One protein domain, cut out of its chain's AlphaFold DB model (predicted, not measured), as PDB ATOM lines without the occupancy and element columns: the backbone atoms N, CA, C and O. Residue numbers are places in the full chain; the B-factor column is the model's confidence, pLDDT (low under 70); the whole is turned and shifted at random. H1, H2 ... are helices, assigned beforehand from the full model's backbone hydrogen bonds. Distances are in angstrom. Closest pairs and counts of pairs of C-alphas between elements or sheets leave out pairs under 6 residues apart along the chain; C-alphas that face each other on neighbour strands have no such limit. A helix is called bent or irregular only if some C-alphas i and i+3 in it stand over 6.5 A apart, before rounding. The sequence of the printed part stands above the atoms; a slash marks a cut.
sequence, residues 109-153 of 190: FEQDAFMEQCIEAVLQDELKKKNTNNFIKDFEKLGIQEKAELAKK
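Overview. This is residues 109 to 153 of the 190 residues of the protein "PAM2 domain-containing protein" of Oncopeltus fasciatus (UniProt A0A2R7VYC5). An open, flat V without a core: the long helix H1 makes one arm, and the short helices H2 and H3, end after end, make the other. The 45 printed residues hold three named helices and no named strand; the class is all helix. The whole is extended, with a radius of gyration of the C-alphas of 17.2 A and spans of 51 by 26 by 8 A.

Arrangement. H1, residues 109 to 131, is close to but not clearly touching H2, residues 135 to 141; their closest C-alphas, Lys 129 and Phe 135, are 7.6 A apart, and their lines are about perpendicular at 75 degrees. H2 and H3, residues 144 to 152, meet only through their link. H1 and H3 are apart. Every O i to N i+4 pair is within hydrogen-bond range in H1 and H2; in H3, 3 of 5 are.

Along the chain. H1 begins at C-alpha 109 (112.339, 112.741, 100.259) and is 32.4 A long. H2 measures 9.8 A. H3 measures 14.5 A, ends at C-alpha 152 (86.967, 74.189, 78.800) and is irregular, with C-alphas 145 and 148 8.7 A apart.

Size, cuts and confidence. The C-alphas farthest apart, Phe 109 and Lys 152, are 50.9 A apart. The printed part has no cut, and both links are tight. Residues 130 to 149 are under pLDDT 70.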
ATOM      1  N   PHE A 109     111.770 113.656  99.261       94.81
ATOM      2  CA  PHE A 109     112.339 112.741 100.259       94.81
ATOM      3  C   PHE A 109     111.313 112.288 101.307       94.81
ATOM      4  O   PHE A 109     111.290 111.114 101.678       94.81
ATOM      5  N   GLU A 110     110.434 113.184 101.766       93.06
ATOM      6  CA  GLU A 110     109.339 112.825 102.680       93.06
ATOM      7  C   GLU A 110     108.346 111.845 102.037       93.06
ATOM      8  O   GLU A 110     107.929 110.869 102.670       93.06
ATOM      9  N   GLN A 111     107.975 112.080 100.775       94.06
ATOM     10  CA  GLN A 111     107.098 111.189 100.017       94.06
ATOM     11  C   GLN A 111     107.739 109.811  99.808       94.06
ATOM     12  O   GLN A 111     107.051 108.796  99.959       94.06
ATOM     13  N   ASP A 112     109.032 109.768  99.497       93.81
ATOM     14  CA  ASP A 112     109.769 108.523  99.279       93.81
ATOM     15  C   ASP A 112     109.873 107.718 100.581       93.81
ATOM     16  O   ASP A 112     109.501 106.541 100.604       93.81
ATOM     17  N   ALA A 113     110.213 108.366 101.701       94.44
ATOM     18  CA  ALA A 113     110.220 107.728 103.020       94.44
ATOM     19  C   ALA A 113     108.833 107.182 103.421       94.44
ATOM     20  O   ALA A 113     108.713 106.111 104.024       94.44
ATOM     21  N   PHE A 114     107.757 107.891 103.073       96.19
ATOM     22  CA  PHE A 114     106.391 107.425 103.317       96.19
ATOM     23  C   PHE A 114     106.009 106.225 102.432       96.19
ATOM     24  O   PHE A 114     105.356 105.279 102.894       96.19
ATOM     25  N   MET A 115     106.416 106.241 101.161       96.19
ATOM     26  CA  MET A 115     106.176 105.147 100.221       96.19
ATOM     27  C   MET A 115     106.883 103.862 100.670       96.19
ATOM     28  O   MET A 115     106.279 102.785 100.620       96.19
ATOM     29  N   GLU A 116     108.113 103.972 101.176       94.94
ATOM     30  CA  GLU A 116     108.865 102.849 101.745       94.94
ATOM     31  C   GLU A 116     108.131 102.207 102.927       94.94
ATOM     32  O   GLU A 116     107.953 100.987 102.948       94.94
ATOM     33  N   GLN A 117     107.593 103.008 103.855       93.62
ATOM     34  CA  GLN A 117     106.795 102.493 104.977       93.62
ATOM     35  C   GLN A 117     105.523 101.768 104.518       93.62
ATOM     36  O   GLN A 117     105.144 100.747 105.097       93.62
ATOM     37  N   CYS A 118     104.852 102.263 103.473       95.19
ATOM     38  CA  CYS A 118     103.678 101.587 102.915       95.19
ATOM     39  C   CYS A 118     104.039 100.206 102.351       95.19
ATOM     40  O   CYS A 118     103.337  99.226 102.616       95.19
ATOM     41  N   ILE A 119     105.136 100.123 101.592       95.06
ATOM     42  CA  ILE A 119     105.631  98.860 101.031       95.06
ATOM     43  C   ILE A 119     106.029  97.906 102.161       95.06
ATOM     44  O   ILE A 119     105.640  96.734 102.146       95.06
ATOM     45  N   GLU A 120     106.745  98.404 103.168       92.00
ATOM     46  CA  GLU A 120     107.175  97.606 104.312       92.00
ATOM     47  C   GLU A 120     105.983  97.055 105.102       92.00
ATOM     48  O   GLU A 120     105.958  95.865 105.421       92.00
ATOM     49  N   ALA A 121     104.950  97.862 105.353       92.56
ATOM     50  CA  ALA A 121     103.743  97.413 106.043       92.56
ATOM     51  C   ALA A 121     103.030  96.278 105.286       92.56
ATOM     52  O   ALA A 121     102.651  95.269 105.890       92.56
ATOM     53  N   VAL A 122     102.899  96.396 103.960       90.12
ATOM     54  CA  VAL A 122     102.306  95.343 103.118       90.12
ATOM     55  C   VAL A 122     103.146  94.065 103.170       90.12
ATOM     56  O   VAL A 122     102.598  92.975 103.365       90.12
ATOM     57  N   LEU A 123     104.471  94.179 103.060       87.19
ATOM     58  CA  LEU A 123     105.375  93.029 103.136       87.19
ATOM     59  C   LEU A 123     105.352  92.365 104.515       87.19
ATOM     60  O   LEU A 123     105.317  91.136 104.601       87.19
ATOM     61  N   GLN A 124     105.320  93.148 105.593       88.50
ATOM     62  CA  GLN A 124     105.191  92.626 106.950       88.50
ATOM     63  C   GLN A 124     103.866  91.883 107.137       88.50
ATOM     64  O   GLN A 124     103.850  90.817 107.753       88.50
ATOM     65  N   ASP A 125     102.763  92.398 106.596       85.12
ATOM     66  CA  ASP A 125     101.465  91.725 106.636       85.12
ATOM     67  C   ASP A 125     101.475  90.411 105.852       85.12
ATOM     68  O   ASP A 125     100.923  89.407 106.313       85.12
ATOM     69  N   GLU A 126     102.126  90.372 104.690       80.25
ATOM     70  CA  GLU A 126     102.324  89.131 103.945       80.25
ATOM     71  C   GLU A 126     103.216  88.133 104.685       80.25
ATOM     72  O   GLU A 126     102.895  86.945 104.716       80.25
ATOM     73  N   LEU A 127     104.315  88.583 105.293       81.88
ATOM     74  CA  LEU A 127     105.216  87.730 106.067       81.88
ATOM     75  C   LEU A 127     104.482  87.140 107.276       81.88
ATOM     76  O   LEU A 127     104.532  85.931 107.491       81.88
ATOM     77  N   LYS A 128     103.734  87.962 108.022       78.44
ATOM     78  CA  LYS A 128     102.897  87.518 109.148       78.44
ATOM     79  C   LYS A 128     101.856  86.489 108.689       78.44
ATOM     80  O   LYS A 128     101.698  85.461 109.343       78.44
ATOM     81  N   LYS A 129     101.205  86.703 107.537       71.56
ATOM     82  CA  LYS A 129     100.263  85.735 106.935       71.56
ATOM     83  C   LYS A 129     100.951  84.429 106.522       71.56
ATOM     84  O   LYS A 129     100.411  83.364 106.806       71.56
ATOM     85  N   LYS A 130     102.143  84.488 105.915       65.69
ATOM     86  CA  LYS A 130     102.932  83.318 105.472       65.69
ATOM     87  C   LYS A 130     103.525  82.517 106.641       65.69
ATOM     88  O   LYS A 130     103.618  81.299 106.545       65.69
ATOM     89  N   ASN A 131     103.894  83.182 107.739       61.28
ATOM     90  CA  ASN A 131     104.470  82.550 108.935       61.28
ATOM     91  C   ASN A 131     103.403  81.840 109.797       61.28
ATOM     92  O   ASN A 131     103.699  80.950 110.590       61.28
ATOM     93  N   THR A 132     102.126  82.184 109.606       59.66
ATOM     94  CA  THR A 132     101.014  81.319 110.011       59.66
ATOM     95  C   THR A 132     100.807  80.259 108.928       59.66
ATOM     96  O   THR A 132     100.790  80.602 107.757       59.66
ATOM     97  N   ASN A 133     100.652  78.982 109.289       57.44
ATOM     98  CA  ASN A 133     100.489  77.800 108.412       57.44
ATOM     99  C   ASN A 133      99.243  77.817 107.473       57.44
ATOM    100  O   ASN A 133      98.556  76.808 107.304       57.44
ATOM    101  N   ASN A 134      98.910  78.965 106.887       59.59
ATOM    102  CA  ASN A 134      97.723  79.257 106.097       59.59
ATOM    103  C   ASN A 134      98.011  79.333 104.593       59.59
ATOM    104  O   ASN A 134      97.078  79.164 103.825       59.59
ATOM    105  N   PHE A 135      99.269  79.454 104.146       63.06
ATOM    106  CA  PHE A 135      99.597  79.476 102.709       63.06
ATOM    107  C   PHE A 135      99.087  78.231 101.954       63.06
ATOM    108  O   PHE A 135      98.521  78.348 100.869       63.06
ATOM    109  N   ILE A 136      99.211  77.039 102.555       65.38
ATOM    110  CA  ILE A 136      98.704  75.778 101.978       65.38
ATOM    111  C   ILE A 136      97.165  75.786 101.913       65.38
ATOM    112  O   ILE A 136      96.585  75.401 100.902       65.38
ATOM    113  N   LYS A 137      96.500  76.296 102.957       66.56
ATOM    114  CA  LYS A 137      95.031  76.388 103.025       66.56
ATOM    115  C   LYS A 137      94.469  77.434 102.064       66.56
ATOM    116  O   LYS A 137      93.411  77.218 101.482       66.56
ATOM    117  N   ASP A 138      95.171  78.546 101.876       68.69
ATOM    118  CA  ASP A 138      94.790  79.603 100.941       68.69
ATOM    119  C   ASP A 138      94.949  79.131  99.487       68.69
ATOM    120  O   ASP A 138      94.092  79.423  98.653       68.69
ATOM    121  N   PHE A 139      95.972  78.319  99.196       67.38
ATOM    122  CA  PHE A 139      96.166  77.690  97.885       67.38
ATOM    123  C   PHE A 139      95.092  76.633  97.567       67.38
ATOM    124  O   PHE A 139      94.578  76.592  96.448       67.38
ATOM    125  N   GLU A 140      94.695  75.818  98.551       66.62
ATOM    126  CA  GLU A 140      93.560  74.888  98.430       66.62
ATOM    127  C   GLU A 140      92.224  75.635  98.257       66.62
ATOM    128  O   GLU A 140      91.404  75.269  97.414       66.62
ATOM    129  N   LYS A 141      92.021  76.737  98.992       66.62
ATOM    130  CA  LYS A 141      90.809  77.572  98.928       66.62
ATOM    131  C   LYS A 141      90.679  78.359  97.619       66.62
ATOM    132  O   LYS A 141      89.562  78.618  97.179       66.62
ATOM    133  N   LEU A 142      91.796  78.705  96.976       66.44
ATOM    134  CA  LEU A 142      91.830  79.321  95.643       66.44
ATOM    135  C   LEU A 142      91.482  78.339  94.509       66.44
ATOM    136  O   LEU A 142      91.435  78.747  93.350       66.44
ATOM    137  N   GLY A 143      91.184  77.069  94.818       56.12
ATOM    138  CA  GLY A 143      90.507  76.172  93.880       56.12
ATOM    139  C   GLY A 143      91.318  75.889  92.616       56.12
ATOM    140  O   GLY A 143      90.767  75.757  91.527       56.12
ATOM    141  N   ILE A 144      92.640  75.767  92.748       58.19
ATOM    142  CA  ILE A 144      93.570  75.482  91.640       58.19
ATOM    143  C   ILE A 144      93.430  74.022  91.134       58.19
ATOM    144  O   ILE A 144      94.158  73.574  90.248       58.19
ATOM    145  N   GLN A 145      92.461  73.266  91.656       58.22
ATOM    146  CA  GLN A 145      92.305  71.831  91.428       58.22
ATOM    147  C   GLN A 145      91.509  71.438  90.165       58.22
ATOM    148  O   GLN A 145      91.424  70.254  89.867       58.22
ATOM    149  N   GLU A 146      91.017  72.382  89.351       60.62
ATOM    150  CA  GLU A 146      90.300  72.068  88.094       60.62
ATOM    151  C   GLU A 146      90.727  72.948  86.907       60.62
ATOM    152  O   GLU A 146      89.908  73.504  86.180       60.62
ATOM    153  N   LYS A 147      92.034  73.081  86.649       63.66
ATOM    154  CA  LYS A 147      92.525  73.873  85.499       63.66
ATOM    155  C   LYS A 147      91.982  73.384  84.147       63.66
ATOM    156  O   LYS A 147      91.742  74.194  83.256       63.66
ATOM    157  N   ALA A 148      91.769  72.075  83.999       66.12
ATOM    158  CA  ALA A 148      91.296  71.486  82.746       66.12
ATOM    159  C   ALA A 148      89.823  71.812  82.457       66.12
ATOM    160  O   ALA A 148      89.488  72.152  81.327       66.12
ATOM    161  N   GLU A 149      88.948  71.749  83.462       69.31
ATOM    162  CA  GLU A 149      87.524  72.063  83.287       69.31
ATOM    163  C   GLU A 149      87.285  73.579  83.240       69.31
ATOM    164  O   GLU A 149      86.447  74.042  82.467       69.31
ATOM    165  N   LEU A 150      88.078  74.375  83.976       71.44
ATOM    166  CA  LEU A 150      88.008  75.841  83.933       71.44
ATOM    167  C   LEU A 150      88.374  76.404  82.555       71.44
ATOM    168  O   LEU A 150      87.702  77.309  82.064       71.44
ATOM    169  N   ALA A 151      89.399  75.834  81.920       70.25
ATOM    170  CA  ALA A 151      89.788  76.193  80.563       70.25
ATOM    171  C   ALA A 151      88.714  75.800  79.533       70.25
ATOM    172  O   ALA A 151      88.443  76.575  78.623       70.25
ATOM    173  N   LYS A 152      88.045  74.647  79.701       75.88
ATOM    174  CA  LYS A 152      86.967  74.189  78.800       75.88
ATOM    175  C   LYS A 152      85.693  75.033  78.883       75.88
ATOM    176  O   LYS A 152      85.006  75.175  77.878       75.88
ATOM    177  N   LYS A 153      85.369  75.590  80.057       78.00
ATOM    178  CA  LYS A 153      84.246  76.536  80.222       78.00
ATOM    179  C   LYS A 153      84.619  77.990  79.925       78.00
ATOM    180  O   LYS A 153      83.780  78.874  80.093       78.00
TER     181      LYS A 153